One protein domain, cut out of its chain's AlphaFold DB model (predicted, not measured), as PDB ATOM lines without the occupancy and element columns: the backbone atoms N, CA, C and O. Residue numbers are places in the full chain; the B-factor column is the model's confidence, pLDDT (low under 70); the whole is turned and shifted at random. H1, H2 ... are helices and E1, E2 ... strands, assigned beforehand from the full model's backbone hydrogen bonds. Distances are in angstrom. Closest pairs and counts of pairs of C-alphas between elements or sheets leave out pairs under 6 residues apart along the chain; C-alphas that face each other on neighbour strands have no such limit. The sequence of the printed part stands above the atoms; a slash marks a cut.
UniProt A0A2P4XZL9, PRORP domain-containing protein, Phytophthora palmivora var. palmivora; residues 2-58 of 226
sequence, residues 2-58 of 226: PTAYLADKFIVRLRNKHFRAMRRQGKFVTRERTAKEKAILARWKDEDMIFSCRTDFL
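Overview. This is residues 2 to 58 of the 226 residues of the protein "PRORP domain-containing protein" of Phytophthora palmivora var. palmivora (UniProt A0A2P4XZL9). The model is a loose, open arrangement in which two very short strands, E1 and E2, pair near the middle, with helix H2 at the far end of the loop that joins them and the longest helix, H3, towards the opposite end. The small helix H1 lies near the middle before E1, and after H3 a long stretch with no named element, residues 47 to 58, turns back towards the first printed residue. The printed part has 57 residues, with three named helices and two named strands in the order H1, E1, H2, E2, H3; the sheet has the order E1, E2, antiparallel, and the class is mostly helix. The whole is loose, with a radius of gyration of the C-alphas of 14.3 A, and flat, with spans of 41 by 30 by 15 A.

Along the chain. H1, residues 3 to 6, begins at C-alpha 3 at (125.577, 128.855, 113.718). E1 follows as residues 9 to 11. H2, residues 17 to 24, is 10.8 A from first to last C-alpha. E2 is residues 30 to 32, with C-alpha 30 at (110.206, 130.448, 112.783). H3, residues 35 to 46, is 16.6 A long from first to last C-alpha and ends at C-alpha 46 at (130.042, 117.976, 125.338).

Arrangement. E1 and E2 are antiparallel neighbours, with 151 degrees between their N-to-C directions. The C-alphas of Lys 9 and Glu 32 face each other at 4.5 A. Across the pair, N 10 and O 31 are within hydrogen-bond range at 3.0 A, and N 31 and O 10 at 2.9 A. The closest C-alphas of H1 and E1, those of Ala 4 and Phe 10, are 6.8 A apart. H1 and H3 are close but not clearly touching; their closest C-alphas, those of Leu 6 and Leu 41, are 7.9 A apart. H2 is apart from H1 and from H3, and none of the three helices touches another. In H2 and H3 every O i to N i+4 pair is within hydrogen-bond range, while H1, with four residues, is too short for such a pair.

Size, cuts and confidence. The two C-alphas farthest apart, those of Gln 25 and Glu 47, are 41.1 A apart, while the first and last printed C-alphas, those of Pro 2 and Leu 58, are 9.8 A apart. The links H1 to E1, E1 to H2, H2 to E2 and E2 to H3 are tight. Residues 43 to 48, of which 43 to 46 belong to H3, stand free. The printed part has no cut. The mean pLDDT of the printed part is 84.8, and residues 13 and 15 are under 70.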
ATOM      1  N   PRO A   2     126.279 125.642 110.122       83.62
ATOM      2  CA  PRO A   2     126.097 127.078 110.348       83.62
ATOM      3  C   PRO A   2     125.511 127.388 111.720       83.62
ATOM      4  O   PRO A   2     124.523 126.767 112.123       83.62
ATOM      5  N   THR A   3     126.047 128.410 112.393       82.62
ATOM      6  CA  THR A   3     125.577 128.855 113.718       82.62
ATOM      7  C   THR A   3     124.066 129.116 113.751       82.62
ATOM      8  O   THR A   3     123.403 128.818 114.742       82.62
ATOM      9  N   ALA A   4     123.484 129.596 112.646       82.00
ATOM     10  CA  ALA A   4     122.046 129.843 112.537       82.00
ATOM     11  C   ALA A   4     121.184 128.586 112.752       82.00
ATOM     12  O   ALA A   4     120.068 128.694 113.257       82.00
ATOM     13  N   TYR A   5     121.684 127.394 112.413       80.69
ATOM     14  CA  TYR A   5     120.963 126.150 112.688       80.69
ATOM     15  C   TYR A   5     121.090 125.701 114.147       80.69
ATOM     16  O   TYR A   5     120.267 124.916 114.607       80.69
ATOM     17  N   LEU A   6     122.080 126.201 114.891       84.88
ATOM     18  CA  LEU A   6     122.258 125.920 116.318       84.88
ATOM     19  C   LEU A   6     121.532 126.926 117.213       84.88
ATOM     20  O   LEU A   6     121.381 126.678 118.405       84.88
ATOM     21  N   ALA A   7     120.997 128.008 116.648       86.06
ATOM     22  CA  ALA A   7     120.201 128.984 117.381       86.06
ATOM     23  C   ALA A   7     118.925 128.367 117.978       86.06
ATOM     24  O   ALA A   7     118.305 127.486 117.380       86.06
ATOM     25  N   ASP A   8     118.505 128.870 119.140       86.88
ATOM     26  CA  ASP A   8     117.284 128.434 119.834       86.88
ATOM     27  C   ASP A   8     116.009 128.670 119.019       86.88
ATOM     28  O   ASP A   8     115.034 127.929 119.150       86.88
ATOM     29  N   LYS A   9     116.035 129.681 118.150       87.19
ATOM     30  CA  LYS A   9     114.970 130.008 117.213       87.19
ATOM     31  C   LYS A   9     115.536 129.993 115.807       87.19
ATOM     32  O   LYS A   9     116.485 130.714 115.511       87.19
ATOM     33  N   PHE A  10     114.939 129.191 114.934       81.81
ATOM     34  CA  PHE A  10     115.423 129.014 113.568       81.81
ATOM     35  C   PHE A  10     114.293 129.134 112.546       81.81
ATOM     36  O   PHE A  10     113.115 128.910 112.838       81.81
ATOM     37  N   ILE A  11     114.660 129.530 111.326       80.69
ATOM     38  CA  ILE A  11     113.721 129.698 110.216       80.69
ATOM     39  C   ILE A  11     113.396 128.329 109.626       80.69
ATOM     40  O   ILE A  11     114.281 127.599 109.179       80.69
ATOM     41  N   VAL A  12     112.108 128.014 109.545       77.00
ATOM     42  CA  VAL A  12     111.623 126.783 108.930       77.00
ATOM     43  C   VAL A  12     111.473 127.005 107.425       77.00
ATOM     44  O   VAL A  12     110.607 127.749 106.958       77.00
ATOM     45  N   ARG A  13     112.334 126.362 106.628       69.38
ATOM     46  CA  ARG A  13     112.319 126.469 105.160       69.38
ATOM     47  C   ARG A  13     111.524 125.330 104.519       69.38
ATOM     48  O   ARG A  13     112.092 124.396 103.963       69.38
ATOM     49  N   LEU A  14     110.200 125.458 104.509       70.69
ATOM     50  CA  LEU A  14     109.321 124.536 103.782       70.69
ATOM     51  C   LEU A  14     109.250 124.896 102.287       70.69
ATOM     52  O   LEU A  14     109.073 126.056 101.891       70.69
ATOM     53  N   ARG A  15     109.384 123.883 101.422       69.62
ATOM     54  CA  ARG A  15     109.340 124.026  99.954       69.62
ATOM     55  C   ARG A  15     107.923 123.846  99.375       69.62
ATOM     56  O   ARG A  15     107.787 123.293  98.294       69.62
ATOM     57  N   ASN A  16     106.889 124.387 100.024       73.25
ATOM     58  CA  ASN A  16     105.500 124.402  99.524       73.25
ATOM     59  C   ASN A  16     105.162 125.750  98.830       73.25
ATOM     60  O   ASN A  16     105.737 126.785  99.175       73.25
ATOM     61  N   LYS A  17     104.237 125.760  97.854       77.44
ATOM     62  CA  LYS A  17     103.716 126.949  97.146       77.44
ATOM     63  C   LYS A  17     103.288 128.056  98.116       77.44
ATOM     64  O   LYS A  17     103.674 129.206  97.910       77.44
ATOM     65  N   HIS A  18     102.591 127.706  99.199       75.06
ATOM     66  CA  HIS A  18     102.166 128.656 100.236       75.06
ATOM     67  C   HIS A  18     103.364 129.364 100.908       75.06
ATOM     68  O   HIS A  18     103.466 130.590 100.893       75.06
ATOM     69  N   PHE A  19     104.346 128.600 101.394       74.44
ATOM     70  CA  PHE A  19     105.557 129.139 102.031       74.44
ATOM     71  C   PHE A  19     106.499 129.857 101.052       74.44
ATOM     72  O   PHE A  19     107.255 130.744 101.448       74.44
ATOM     73  N   ARG A  20     106.479 129.500  99.762       78.94
ATOM     74  CA  ARG A  20     107.185 130.257  98.714       78.94
ATOM     75  C   ARG A  20     106.542 131.629  98.499       78.94
ATOM     76  O   ARG A  20     107.273 132.608  98.382       78.94
ATOM     77  N   ALA A  21     105.212 131.707  98.476       81.31
ATOM     78  CA  ALA A  21     104.489 132.972  98.357       81.31
ATOM     79  C   ALA A  21     104.719 133.875  99.581       81.31
ATOM     80  O   ALA A  21     105.069 135.039  99.404       81.31
ATOM     81  N   MET A  22     104.646 133.327 100.803       80.56
ATOM     82  CA  MET A  22     104.967 134.077 102.029       80.56
ATOM     83  C   MET A  22     106.386 134.654 102.014       80.56
ATOM     84  O   MET A  22     106.573 135.826 102.330       80.56
ATOM     85  N   ARG A  23     107.384 133.880 101.562       81.62
ATOM     86  CA  ARG A  23     108.770 134.367 101.453       81.62
ATOM     87  C   ARG A  23     108.936 135.516 100.464       81.62
ATOM     88  O   ARG A  23     109.707 136.426 100.736       81.62
ATOM     89  N   ARG A  24     108.207 135.508  99.341       82.25
ATOM     90  CA  ARG A  24     108.208 136.637  98.389       82.25
ATOM     91  C   ARG A  24     107.648 137.919  99.008       82.25
ATOM     92  O   ARG A  24     108.020 139.000  98.581       82.25
ATOM     93  N   GLN A  25     106.794 137.790 100.021       84.75
ATOM     94  CA  GLN A  25     106.253 138.899 100.810       84.75
ATOM     95  C   GLN A  25     107.128 139.242 102.034       84.75
ATOM     96  O   GLN A  25     106.685 139.983 102.905       84.75
ATOM     97  N   GLY A  26     108.332 138.666 102.154       81.56
ATOM     98  CA  GLY A  26     109.235 138.889 103.290       81.56
ATOM     99  C   GLY A  26     108.809 138.213 104.599       81.56
ATOM    100  O   GLY A  26     109.422 138.452 105.635       81.56
ATOM    101  N   LYS A  27     107.776 137.358 104.581       81.31
ATOM    102  CA  LYS A  27     107.288 136.652 105.773       81.31
ATOM    103  C   LYS A  27     108.018 135.321 105.941       81.31
ATOM    104  O   LYS A  27     108.036 134.485 105.032       81.31
ATOM    105  N   PHE A  28     108.583 135.110 107.128       79.12
ATOM    106  CA  PHE A  28     109.288 133.887 107.502       79.12
ATOM    107  C   PHE A  28     108.598 133.215 108.681       79.12
ATOM    108  O   PHE A  28     108.213 133.870 109.646       79.12
ATOM    109  N   VAL A  29     108.478 131.891 108.611       80.19
ATOM    110  CA  VAL A  29     108.002 131.083 109.733       80.19
ATOM    111  C   VAL A  29     109.211 130.628 110.535       80.19
ATOM    112  O   VAL A  29     110.190 130.130 109.975       80.19
ATOM    113  N   THR A  30     109.150 130.834 111.846       83.00
ATOM    114  CA  THR A  30     110.206 130.448 112.783       83.00
ATOM    115  C   THR A  30     109.672 129.410 113.753       83.00
ATOM    116  O   THR A  30     108.479 129.401 114.051       83.00
ATOM    117  N   ARG A  31     110.552 128.530 114.225       84.94
ATOM    118  CA  ARG A  31     110.244 127.566 115.279       84.94
ATOM    119  C   ARG A  31     111.275 127.690 116.383       84.94
ATOM    120  O   ARG A  31     112.459 127.888 116.108       84.94
ATOM    121  N   GLU A  32     110.808 127.560 117.612       88.19
ATOM    122  CA  GLU A  32     111.671 127.453 118.778       88.19
ATOM    123  C   GLU A  32     112.023 125.993 119.046       88.19
ATOM    124  O   GLU A  32     111.267 125.064 118.735       88.19
ATOM    125  N   ARG A  33     113.221 125.793 119.577       88.75
ATOM    126  CA  ARG A  33     113.739 124.479 119.918       88.75
ATOM    127  C   ARG A  33     113.110 123.976 121.213       88.75
ATOM    128  O   ARG A  33     113.053 124.691 122.213       88.75
ATOM    129  N   THR A  34     112.683 122.719 121.207       90.38
ATOM    130  CA  THR A  34     112.125 122.067 122.399       90.38
ATOM    131  C   THR A  34     113.221 121.756 123.424       90.38
ATOM    132  O   THR A  34     114.392 121.618 123.071       90.38
ATOM    133  N   ALA A  35     112.854 121.573 124.697       93.00
ATOM    134  CA  ALA A  35     113.817 121.219 125.748       93.00
ATOM    135  C   ALA A  35     114.605 119.931 125.429       93.00
ATOM    136  O   ALA A  35     115.811 119.870 125.656       93.00
ATOM    137  N   LYS A  36     113.947 118.931 124.822       92.44
ATOM    138  CA  LYS A  36     114.590 117.675 124.400       92.44
ATOM    139  C   LYS A  36     115.663 117.908 123.335       92.44
ATOM    140  O   LYS A  36     116.752 117.357 123.421       92.44
ATOM    141  N   GLU A  37     115.380 118.754 122.352       91.12
ATOM    142  CA  GLU A  37     116.339 119.088 121.295       91.12
ATOM    143  C   GLU A  37     117.518 119.908 121.826       91.12
ATOM    144  O   GLU A  37     118.646 119.706 121.383       91.12
ATOM    145  N   LYS A  38     117.284 120.806 122.796       92.88
ATOM    146  CA  LYS A  38     118.372 121.530 123.475       92.88
ATOM    147  C   LYS A  38     119.301 120.567 124.217       92.88
ATOM    148  O   LYS A  38     120.513 120.710 124.110       92.88
ATOM    149  N   ALA A  39     118.745 119.562 124.896       94.94
ATOM    150  CA  ALA A  39     119.532 118.538 125.580       94.94
ATOM    151  C   ALA A  39     120.393 117.707 124.609       94.94
ATOM    152  O   ALA A  39     121.549 117.426 124.910       94.94
ATOM    153  N   ILE A  40     119.870 117.367 123.423       93.75
ATOM    154  CA  ILE A  40     120.645 116.665 122.383       93.75
ATOM    155  C   ILE A  40     121.833 117.514 121.915       93.75
ATOM    156  O   ILE A  40     122.944 116.999 121.824       93.75
ATOM    157  N   LEU A  41     121.619 118.806 121.644       92.38
ATOM    158  CA  LEU A  41     122.699 119.695 121.208       92.38
ATOM    159  C   LEU A  41     123.745 119.934 122.296       92.38
ATOM    160  O   LEU A  41     124.927 120.011 121.975       92.38
ATOM    161  N   ALA A  42     123.320 120.049 123.557       92.94
ATOM    162  CA  ALA A  42     124.238 120.144 124.687       92.94
ATOM    163  C   ALA A  42     125.134 118.899 124.751       92.94
ATOM    164  O   ALA A  42     126.350 119.033 124.707       92.94
ATOM    165  N   ARG A  43     124.537 117.701 124.690       95.81
ATOM    166  CA  ARG A  43     125.291 116.442 124.659       95.81
ATOM    167  C   ARG A  43     126.273 116.378 123.488       95.81
ATOM    168  O   ARG A  43     127.433 116.062 123.689       95.81
ATOM    169  N   TRP A  44     125.837 116.708 122.270       95.25
ATOM    170  CA  TRP A  44     126.727 116.695 121.101       95.25
ATOM    171  C   TRP A  44     127.877 117.691 121.206       95.25
ATOM    172  O   TRP A  44     128.933 117.459 120.630       95.25
ATOM    173  N   LYS A  45     127.679 118.805 121.912       92.50
ATOM    174  CA  LYS A  45     128.751 119.756 122.189       92.50
ATOM    175  C   LYS A  45     129.730 119.195 123.222       92.50
ATOM    176  O   LYS A  45     130.931 119.339 123.032       92.50
ATOM    177  N   ASP A  46     129.221 118.563 124.274       95.31
ATOM    178  CA  ASP A  46     130.042 117.976 125.338       95.31
ATOM    179  C   ASP A  46     130.864 116.774 124.831       95.31
ATOM    180  O   ASP A  46     131.993 116.570 125.267       95.31
ATOM    181  N   GLU A  47     130.325 116.019 123.871       96.56
ATOM    182  CA  GLU A  47     130.975 114.875 123.207       96.56
ATOM    183  C   GLU A  47     131.837 115.273 121.988       96.56
ATOM    184  O   GLU A  47     132.284 114.400 121.249       96.56
ATOM    185  N   ASP A  48     132.043 116.573 121.739       93.19
ATOM    186  CA  ASP A  48     132.790 117.115 120.585       93.19
ATOM    187  C   ASP A  48     132.304 116.597 119.210       93.19
ATOM    188  O   ASP A  48     133.048 116.461 118.240       93.19
ATOM    189  N   MET A  49     131.003 116.313 119.099       92.69
ATOM    190  CA  MET A  49     130.364 115.815 117.876       92.69
ATOM    191  C   MET A  49     129.855 116.933 116.958       92.69
ATOM    192  O   MET A  49     129.386 116.662 115.848       92.69
ATOM    193  N   ILE A  50     129.869 118.190 117.414       92.50
ATOM    194  CA  ILE A  50     129.310 119.311 116.660       92.50
ATOM    195  C   ILE A  50     130.220 120.531 116.650       92.50
ATOM    196  O   ILE A  50     130.579 121.093 117.679       92.50
ATOM    197  N   PHE A  51     130.493 121.018 115.441       90.94
ATOM    198  CA  PHE A  51     131.222 122.259 115.225       90.94
ATOM    199  C   PHE A  51     130.313 123.349 114.641       90.94
ATOM    200  O   PHE A  51     129.678 123.172 113.586       90.94
ATOM    201  N   SER A  52     130.269 124.501 115.320       89.25
ATOM    202  CA  SER A  52     129.536 125.692 114.879       89.25
ATOM    203  C   SER A  52     130.403 126.549 113.963       89.25
ATOM    204  O   SER A  52     131.324 127.231 114.408       89.25
ATOM    205  N   CYS A  53     130.076 126.556 112.677       86.62
ATOM    206  CA  CYS A  53     130.764 127.353 111.671       86.62
ATOM    207  C   CYS A  53     130.269 128.800 111.718       86.62
ATOM    208  O   CYS A  53     129.067 129.061 111.608       86.62
ATOM    209  N   ARG A  54     131.209 129.743 111.807       82.44
ATOM    210  CA  ARG A  54     130.964 131.169 111.594       82.44
ATOM    211  C   ARG A  54     130.763 131.444 110.103       82.44
ATOM    212  O   ARG A  54     131.721 131.498 109.341       82.44
ATOM    213  N   THR A  55     129.503 131.573 109.694       77.50
ATOM    214  CA  THR A  55     129.123 131.760 108.284       77.50
ATOM    215  C   THR A  55     128.990 133.219 107.858       77.50
ATOM    216  O   THR A  55     128.431 133.508 106.806       77.50
ATOM    217  N   ASP A  56     129.452 134.154 108.687       80.50
ATOM    218  CA  ASP A  56     129.507 135.582 108.371       80.50
ATOM    219  C   ASP A  56     130.582 135.908 107.325       80.50
ATOM    220  O   ASP A  56     130.433 136.883 106.594       80.50
ATOM    221  N   PHE A  57     131.625 135.078 107.214       75.00
ATOM    222  CA  PHE A  57     132.720 135.286 106.261       75.00
ATOM    223  C   PHE A  57     133.077 134.055 105.412       75.00
ATOM    224  O   PHE A  57     133.664 134.219 104.345       75.00
ATOM    225  N   LEU A  58     132.736 132.833 105.846       81.50
ATOM    226  CA  LEU A  58     133.074 131.597 105.133       81.50
ATOM    227  C   LEU A  58     131.849 130.692 104.976       81.50
ATOM    228  O   LEU A  58     131.091 130.515 105.927       81.50
TER     229      LEU A  58